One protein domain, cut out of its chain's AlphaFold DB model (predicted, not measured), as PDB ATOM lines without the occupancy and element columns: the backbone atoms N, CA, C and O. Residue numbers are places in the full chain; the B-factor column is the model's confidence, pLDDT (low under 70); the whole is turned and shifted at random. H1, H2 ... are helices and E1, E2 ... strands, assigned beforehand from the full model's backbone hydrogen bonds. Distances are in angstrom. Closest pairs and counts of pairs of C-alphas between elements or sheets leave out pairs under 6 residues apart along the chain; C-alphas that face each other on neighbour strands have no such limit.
ATOM      1  N   CYS A  85      70.199  36.362  11.573       82.19
ATOM      2  CA  CYS A  85      69.777  37.639  12.150       82.19
ATOM      3  C   CYS A  85      70.940  38.382  12.815       82.19
ATOM      4  O   CYS A  85      71.039  39.603  12.684       82.19
ATOM      5  N   LEU A  86      71.842  37.657  13.482       84.00
ATOM      6  CA  LEU A  86      73.037  38.233  14.096       84.00
ATOM      7  C   LEU A  86      74.006  38.758  13.030       84.00
ATOM      8  O   LEU A  86      74.506  39.871  13.166       84.00
ATOM      9  N   ILE A  87      74.213  38.006  11.944       87.62
ATOM     10  CA  ILE A  87      75.042  38.439  10.807       87.62
ATOM     11  C   ILE A  87      74.468  39.720  10.190       87.62
ATOM     12  O   ILE A  87      75.184  40.698   9.971       87.62
ATOM     13  N   ARG A  88      73.153  39.752   9.944       87.19
ATOM     14  CA  ARG A  88      72.467  40.944   9.420       87.19
ATOM     15  C   ARG A  88      72.627  42.142  10.351       87.19
ATOM     16  O   ARG A  88      72.980  43.216   9.884       87.19
ATOM     17  N   ARG A  89      72.453  41.949  11.659       87.94
ATOM     18  CA  ARG A  89      72.665  43.003  12.656       87.94
ATOM     19  C   ARG A  89      74.105  43.520  12.649       87.94
ATOM     20  O   ARG A  89      74.316  44.727  12.558       87.94
ATOM     21  N   ALA A  90      75.087  42.624  12.716       88.62
ATOM     22  CA  ALA A  90      76.499  42.988  12.748       88.62
ATOM     23  C   ALA A  90      76.912  43.756  11.484       88.62
ATOM     24  O   ALA A  90      77.568  44.789  11.577       88.62
ATOM     25  N   THR A  91      76.453  43.313  10.310       89.38
ATOM     26  CA  THR A  91      76.719  44.011   9.042       89.38
ATOM     27  C   THR A  91      76.069  45.392   8.987       89.38
ATOM     28  O   THR A  91      76.712  46.331   8.524       89.38
ATOM     29  N   THR A  92      74.840  45.559   9.489       89.69
ATOM     30  CA  THR A  92      74.210  46.889   9.587       89.69
ATOM     31  C   THR A  92      74.943  47.804  10.562       89.69
ATOM     32  O   THR A  92      75.273  48.926  10.207       89.69
ATOM     33  N   MET A  93      75.300  47.310  11.749       91.38
ATOM     34  CA  MET A  93      76.042  48.097  12.737       91.38
ATOM     35  C   MET A  93      77.435  48.490  12.240       91.38
ATOM     36  O   MET A  93      77.892  49.591  12.523       91.38
ATOM     37  N   HIS A  94      78.112  47.616  11.493       90.69
ATOM     38  CA  HIS A  94      79.406  47.939  10.901       90.69
ATOM     39  C   HIS A  94      79.282  49.033   9.831       90.69
ATOM     40  O   HIS A  94      80.066  49.977   9.830       90.69
ATOM     41  N   ARG A  95      78.254  48.955   8.969       88.94
ATOM     42  CA  ARG A  95      77.950  50.008   7.981       88.94
ATOM     43  C   ARG A  95      77.638  51.351   8.639       88.94
ATOM     44  O   ARG A  95      78.084  52.375   8.138       88.94
ATOM     45  N   ASP A  96      76.931  51.330   9.765       89.25
ATOM     46  CA  ASP A  96      76.566  52.531  10.527       89.25
ATOM     47  C   ASP A  96      77.722  53.061  11.403       89.25
ATOM     48  O   ASP A  96      77.540  54.014  12.159       89.25
ATOM     49  N   GLY A  97      78.911  52.443  11.352       89.44
ATOM     50  CA  GLY A  97      80.066  52.833  12.170       89.44
ATOM     51  C   GLY A  97      79.905  52.540  13.667       89.44
ATOM     52  O   GLY A  97      80.670  53.040  14.487       89.44
ATOM     53  N   LEU A  98      78.920  51.722  14.039       90.25
ATOM     54  CA  LEU A  98      78.636  51.320  15.418       90.25
ATOM     55  C   LEU A  98      79.442  50.092  15.852       90.25
ATOM     56  O   LEU A  98      79.430  49.741  17.027       90.25
ATOM     57  N   LEU A  99      80.094  49.407  14.916       90.94
ATOM     58  CA  LEU A  99      80.922  48.231  15.167       90.94
ATOM     59  C   LEU A  99      82.306  48.470  14.563       90.94
ATOM     60  O   LEU A  99      82.466  48.448  13.338       90.94
ATOM     61  N   LEU A 100      83.283  48.720  15.434       87.12
ATOM     62  CA  LEU A 100      84.636  49.125  15.069       87.12
ATOM     63  C   LEU A 100      85.649  48.091  15.549       87.12
ATOM     64  O   LEU A 100      85.612  47.643  16.696       87.12
ATOM     65  N   GLU A 101      86.582  47.734  14.676       85.12
ATOM     66  CA  GLU A 101      87.751  46.957  15.067       85.12
ATOM     67  C   GLU A 101      88.816  47.904  15.620       85.12
ATOM     68  O   GLU A 101      89.275  48.829  14.948       85.12
ATOM     69  N   LYS A 102      89.202  47.681  16.873       78.94
ATOM     70  CA  LYS A 102      90.210  48.477  17.554       78.94
ATOM     71  C   LYS A 102      91.562  47.789  17.450       78.94
ATOM     72  O   LYS A 102      91.899  46.908  18.244       78.94
ATOM     73  N   THR A 103      92.386  48.265  16.525       71.19
ATOM     74  CA  THR A 103      93.798  47.888  16.447       71.19
ATOM     75  C   THR A 103      94.562  48.595  17.562       71.19
ATOM     76  O   THR A 103      95.018  49.731  17.418       71.19
ATOM     77  N   VAL A 104      94.657  47.961  18.728       64.81
ATOM     78  CA  VAL A 104      95.447  48.512  19.831       64.81
ATOM     79  C   VAL A 104      96.897  48.043  19.654       64.81
ATOM     80  O   VAL A 104      97.159  46.853  19.496       64.81
ATOM     81  N   SER A 105      97.840  48.991  19.628       59.66
ATOM     82  CA  SER A 105      99.274  48.738  19.402       59.66
ATOM     83  C   SER A 105     100.062  48.447  20.687       59.66
ATOM     84  O   SER A 105     101.239  48.105  20.627       59.66
ATOM     85  N   ARG A 106      99.438  48.590  21.866       57.78
ATOM     86  CA  ARG A 106     100.068  48.450  23.193       57.78
ATOM     87  C   ARG A 106      99.138  47.703  24.146       57.78
ATOM     88  O   ARG A 106      98.508  48.285  25.023       57.78
ATOM     89  N   ASN A 107      99.002  46.400  23.917       55.03
ATOM     90  CA  ASN A 107      97.933  45.584  24.518       55.03
ATOM     91  C   ASN A 107      98.357  44.885  25.799       55.03
ATOM     92  O   ASN A 107      97.524  44.244  26.437       55.03
ATOM     93  N   TYR A 123      95.871  37.147  16.581       59.66
ATOM     94  CA  TYR A 123      94.687  36.291  16.770       59.66
ATOM     95  C   TYR A 123      93.566  36.918  17.611       59.66
ATOM     96  O   TYR A 123      92.475  36.355  17.693       59.66
ATOM     97  N   ILE A 124      93.805  38.066  18.256       67.06
ATOM     98  CA  ILE A 124      92.832  38.693  19.160       67.06
ATOM     99  C   ILE A 124      92.335  40.004  18.546       67.06
ATOM    100  O   ILE A 124      92.935  41.062  18.737       67.06
ATOM    101  N   ALA A 125      91.193  39.942  17.862       70.69
ATOM    102  CA  ALA A 125      90.479  41.129  17.400       70.69
ATOM    103  C   ALA A 125      89.723  41.773  18.571       70.69
ATOM    104  O   ALA A 125      88.806  41.181  19.149       70.69
ATOM    105  N   ARG A 126      90.100  43.002  18.941       76.56
ATOM    106  CA  ARG A 126      89.318  43.809  19.888       76.56
ATOM    107  C   ARG A 126      88.250  44.556  19.113       76.56
ATOM    108  O   ARG A 126      88.566  45.351  18.237       76.56
ATOM    109  N   VAL A 127      86.994  44.321  19.460       82.44
ATOM    110  CA  VAL A 127      85.847  44.939  18.797       82.44
ATOM    111  C   VAL A 127      85.157  45.873  19.783       82.44
ATOM    112  O   VAL A 127      84.770  45.451  20.872       82.44
ATOM    113  N   GLU A 128      85.013  47.142  19.411       86.38
ATOM    114  CA  GLU A 128      84.197  48.114  20.135       86.38
ATOM    115  C   GLU A 128      82.813  48.200  19.484       86.38
ATOM    116  O   GLU A 128      82.679  48.367  18.270       86.38
ATOM    117  N   SER A 129      81.768  48.065  20.305       88.19
ATOM    118  CA  SER A 129      80.378  48.207  19.875       88.19
ATOM    119  C   SER A 129      79.737  49.423  20.536       88.19
ATOM    120  O   SER A 129      79.661  49.495  21.764       88.19
ATOM    121  N   HIS A 130      79.217  50.336  19.728       88.62
ATOM    122  CA  HIS A 130      78.401  51.458  20.166       88.62
ATOM    123  C   HIS A 130      76.913  51.100  20.140       88.62
ATOM    124  O   HIS A 130      76.457  50.242  19.379       88.62
ATOM    125  N   PHE A 131      76.138  51.771  20.991       84.00
ATOM    126  CA  PHE A 131      74.690  51.605  21.020       84.00
ATOM    127  C   PHE A 131      74.065  52.144  19.734       84.00
ATOM    128  O   PHE A 131      74.369  53.256  19.305       84.00
ATOM    129  N   SER A 132      73.145  51.373  19.149       86.75
ATOM    130  CA  SER A 132      72.302  51.874  18.064       86.75
ATOM    131  C   SER A 132      71.438  53.027  18.576       86.75
ATOM    132  O   SER A 132      70.823  52.882  19.641       86.75
ATOM    133  N   PRO A 133      71.298  54.126  17.813       88.50
ATOM    134  CA  PRO A 133      70.326  55.155  18.141       88.50
ATOM    135  C   PRO A 133      68.922  54.545  18.193       88.50
ATOM    136  O   PRO A 133      68.602  53.588  17.472       88.50
ATOM    137  N   ARG A 134      68.094  55.089  19.086       88.69
ATOM    138  CA  ARG A 134      66.688  54.715  19.231       88.69
ATOM    139  C   ARG A 134      65.825  55.788  18.596       88.69
ATOM    140  O   ARG A 134      65.958  56.960  18.936       88.69
ATOM    141  N   ILE A 135      64.948  55.375  17.694       88.69
ATOM    142  CA  ILE A 135      64.024  56.252  16.980       88.69
ATOM    143  C   ILE A 135      62.626  55.992  17.529       88.69
ATOM    144  O   ILE A 135      62.259  54.844  17.792       88.69
ATOM    145  N   TYR A 136      61.865  57.057  17.769       89.12
ATOM    146  CA  TYR A 136      60.477  56.919  18.187       89.12
ATOM    147  C   TYR A 136      59.642  56.400  17.018       89.12
ATOM    148  O   TYR A 136      59.612  57.007  15.951       89.12
ATOM    149  N   ASP A 137      59.009  55.251  17.219       88.12
ATOM    150  CA  ASP A 137      58.085  54.649  16.268       88.12
ATOM    151  C   ASP A 137      56.665  55.055  16.681       88.12
ATOM    152  O   ASP A 137      56.171  54.617  17.727       88.12
ATOM    153  N   GLU A 138      56.043  55.924  15.882       91.19
ATOM    154  CA  GLU A 138      54.691  56.449  16.116       91.19
ATOM    155  C   GLU A 138      53.633  55.335  16.102       91.19
ATOM    156  O   GLU A 138      52.742  55.310  16.955       91.19
ATOM    157  N   ASP A 139      53.775  54.350  15.209       87.62
ATOM    158  CA  ASP A 139      52.818  53.247  15.073       87.62
ATOM    159  C   ASP A 139      52.829  52.355  16.317       87.62
ATOM    160  O   ASP A 139      51.797  51.844  16.767       87.62
ATOM    161  N   ARG A 140      54.014  52.178  16.910       82.06
ATOM    162  CA  ARG A 140      54.204  51.368  18.121       82.06
ATOM    163  C   ARG A 140      54.191  52.182  19.410       82.06
ATOM    164  O   ARG A 140      54.297  51.581  20.484       82.06
ATOM    165  N   ARG A 141      54.082  53.512  19.315       88.44
ATOM    166  CA  ARG A 141      54.150  54.482  20.423       88.44
ATOM    167  C   ARG A 141      55.312  54.228  21.382       88.44
ATOM    168  O   ARG A 141      55.179  54.369  22.601       88.44
ATOM    169  N   ARG A 142      56.456  53.798  20.849       86.38
ATOM    170  CA  ARG A 142      57.639  53.461  21.650       86.38
ATOM    171  C   ARG A 142      58.915  53.711  20.867       86.38
ATOM    172  O   ARG A 142      58.946  53.569  19.652       86.38
ATOM    173  N   SER A 143      59.999  54.000  21.578       86.00
ATOM    174  CA  SER A 143      61.328  54.068  20.976       86.00
ATOM    175  C   SER A 143      61.824  52.668  20.605       86.00
ATOM    176  O   SER A 143      61.890  51.792  21.474       86.00
ATOM    177  N   VAL A 144      62.200  52.467  19.344       85.06
ATOM    178  CA  VAL A 144      62.754  51.214  18.813       85.06
ATOM    179  C   VAL A 144      64.190  51.462  18.346       85.06
ATOM    180  O   VAL A 144      64.538  52.566  17.936       85.06
ATOM    181  N   GLU A 145      65.057  50.455  18.459       84.00
ATOM    182  CA  GLU A 145      66.409  50.527  17.892       84.00
ATOM    183  C   GLU A 145      66.332  50.680  16.368       84.00
ATOM    184  O   GLU A 145      65.551  49.994  15.713       84.00
ATOM    185  N   HIS A 146      67.141  51.587  15.814       82.31
ATOM    186  CA  HIS A 146      67.237  51.801  14.367       82.31
ATOM    187  C   HIS A 146      67.734  50.549  13.623       82.31
ATOM    188  O   HIS A 146      67.323  50.267  12.501       82.31
ATOM    189  N   VAL A 147      68.599  49.771  14.272       82.56
ATOM    190  CA  VAL A 147      69.157  48.526  13.740       82.56
ATOM    191  C   VAL A 147      68.134  47.381  13.850       82.56
ATOM    192  O   VAL A 147      67.418  47.291  14.853       82.56
ATOM    193  N   PRO A 148      68.067  46.458  12.866       72.06
ATOM    194  CA  PRO A 148      67.156  45.319  12.908       72.06
ATOM    195  C   PRO A 148      67.299  44.505  14.199       72.06
ATOM    196  O   PRO A 148      68.386  44.053  14.569       72.06
ATOM    197  N   VAL A 149      66.163  44.285  14.864       67.56
ATOM    198  CA  VAL A 149      66.091  43.508  16.102       67.56
ATOM    199  C   VAL A 149      66.396  42.047  15.789       67.56
ATOM    200  O   VAL A 149      65.571  41.324  15.234       67.56
ATOM    201  N   SER A 150      67.580  41.591  16.185       62.72
ATOM    202  CA  SER A 150      67.847  40.168  16.346       62.72
ATOM    203  C   SER A 150      67.103  39.711  17.601       62.72
ATOM    204  O   SER A 150      67.523  40.031  18.715       62.72
ATOM    205  N   ALA A 151      65.983  39.008  17.440       54.91
ATOM    206  CA  ALA A 151      65.335  38.332  18.554       54.91
ATOM    207  C   ALA A 151      66.242  37.180  19.005       54.91
ATOM    208  O   ALA A 151      66.106  36.051  18.547       54.91
ATOM    209  N   GLN A 152      67.222  37.477  19.852       59.19
ATOM    210  CA  GLN A 152      67.929  36.444  20.590       59.19
ATOM    211  C   GLN A 152      67.117  36.122  21.835       59.19
ATOM    212  O   GLN A 152      66.510  37.012  22.441       59.19
ATOM    213  N   LEU A 153      67.102  34.844  22.206       57.50
ATOM    214  CA  LEU A 153      66.634  34.429  23.518       57.50
ATOM    215  C   LEU A 153      67.334  35.314  24.551       57.50
ATOM    216  O   LEU A 153      68.556  35.473  24.527       57.50
ATOM    217  N   SER A 154      66.546  35.958  25.412       63.91
ATOM    218  CA  SER A 154      67.111  36.772  26.482       63.91
ATOM    219  C   SER A 154      68.053  35.902  27.313       63.91
ATOM    220  O   SER A 154      67.812  34.701  27.449       63.91
ATOM    221  N   ASN A 155      69.093  36.498  27.893       61.38
ATOM    222  CA  ASN A 155      70.041  35.770  28.740       61.38
ATOM    223  C   ASN A 155      69.317  34.985  29.854       61.38
ATOM    224  O   ASN A 155      69.705  33.876  30.192       61.38
ATOM    225  N   LEU A 156      68.184  35.513  30.333       61.44
ATOM    226  CA  LEU A 156      67.258  34.836  31.242       61.44
ATOM    227  C   LEU A 156      66.714  33.520  30.667       61.44
ATOM    228  O   LEU A 156      66.812  32.494  31.323       61.44
ATOM    229  N   THR A 157      66.207  33.518  29.435       70.06
ATOM    230  CA  THR A 157      65.759  32.301  28.724       70.06
ATOM    231  C   THR A 157      66.894  31.294  28.535       70.06
ATOM    232  O   THR A 157      66.707  30.116  28.815       70.06
ATOM    233  N   SER A 158      68.086  31.751  28.142       67.75
ATOM    234  CA  SER A 158      69.265  30.886  27.981       67.75
ATOM    235  C   SER A 158      69.718  30.283  29.317       67.75
ATOM    236  O   SER A 158      70.091  29.114  29.393       67.75
ATOM    237  N   MET A 159      69.656  31.062  30.401       72.50
ATOM    238  CA  MET A 159      69.909  30.575  31.757       72.50
ATOM    239  C   MET A 159      68.824  29.608  32.227       72.50
ATOM    240  O   MET A 159      69.158  28.622  32.874       72.50
ATOM    241  N   MET A 160      67.558  29.842  31.881       82.06
ATOM    242  CA  MET A 160      66.455  28.939  32.215       82.06
ATOM    243  C   MET A 160      66.564  27.595  31.489       82.06
ATOM    244  O   MET A 160      66.239  26.567  32.076       82.06
ATOM    245  N   GLU A 161      67.066  27.571  30.253       70.69
ATOM    246  CA  GLU A 161      67.380  26.324  29.539       70.69
ATOM    247  C   GLU A 161      68.525  25.552  30.208       70.69
ATOM    248  O   GLU A 161      68.491  24.324  30.279       70.69
ATOM    249  N   ARG A 162      69.540  26.266  30.715       71.25
ATOM    250  CA  ARG A 162      70.761  25.654  31.264       71.25
ATOM    251  C   ARG A 162      70.646  25.241  32.730       71.25
ATOM    252  O   ARG A 162      71.215  24.230  33.124       71.25
ATOM    253  N   TYR A 163      69.948  26.037  33.532       85.25
ATOM    254  CA  TYR A 163      69.859  25.896  34.988       85.25
ATOM    255  C   TYR A 163      68.434  25.599  35.479       85.25
ATOM    256  O   TYR A 163      68.238  25.377  36.673       85.25
ATOM    257  N   GLY A 164      67.447  25.547  34.580       76.44
ATOM    258  CA  GLY A 164      66.035  25.402  34.928       76.44
ATOM    259  C   GLY A 164      65.389  26.727  35.341       76.44
ATOM    260  O   GLY A 164      66.035  27.774  35.400       76.44
TER     261      GLY A 164
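AT A GLANCE: This is residues 85 to 107 and 123 to 164 of the 167 residues of an uncharacterized protein of Phytophthora megakarya (UniProt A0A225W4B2). Two small two-stranded pieces, the hairpin E3 and E4 and the pair E1 and E2, follow one another in a long thin strip, with H1 packed on the E1 and E2 piece through its residues 90 to 94. Residues 153 to 164, of which 155 to 163 belong to H2, stick out from this strip as a free arm. The printed part has 65 residues, with two named helices and four named strands in the order H1, E1, E2, E3, E4, H2; both sheets are antiparallel, and the class is mixed, helices and strands. The whole is only just loose, close to extended, with a radius of gyration of the C-alphas of 15.8 A, and its outline is flat, spanning 46 by 37 by 18 A.

IN THESE COORDINATES: E3 is residues 134 to 137, 9.1 A from first to last C-alpha, and E4 is residues 142 to 145, 10.0 A. E1 is residues 99 to 101, 6.9 A, and E2 is residues 127 to 129, 6.5 A. H1, residues 85 to 95, is 15.4 A long and begins with C-alpha 85 at (69.777, 37.639, 12.150). H2, residues 155 to 163, is 11.7 A long and ends with C-alpha 163 at (69.859, 25.896, 34.988).

HOW THE PARTS SIT: E3 and E4 form an antiparallel hairpin at 136 degrees, with N 135 and O 144 within hydrogen-bond range at 2.8 A. E2 and E3 are apart. E1 and E2 are antiparallel at 158 degrees, with N 128 and O 100 within range at 2.8 A. The closest C-alphas of H1 and E1 are those of Met 93 and Leu 99, 5.5 A apart. H1 and E2 are only just apart, at 8.4 A. H2 is apart from H1. In H1 and H2 every O i to N i+4 pair is within hydrogen-bond range.

THE WHOLE: The farthest C-alphas, of Arg 106 and Asp 139, are 48.2 A apart. Residues 108 to 122 are not printed, with 12.5 A between C-alphas 107 and 123. Of the links printed whole, none is long. Confidence is under 70 at residues 104 to 107, 123 to 124, 149 to 156 and 158.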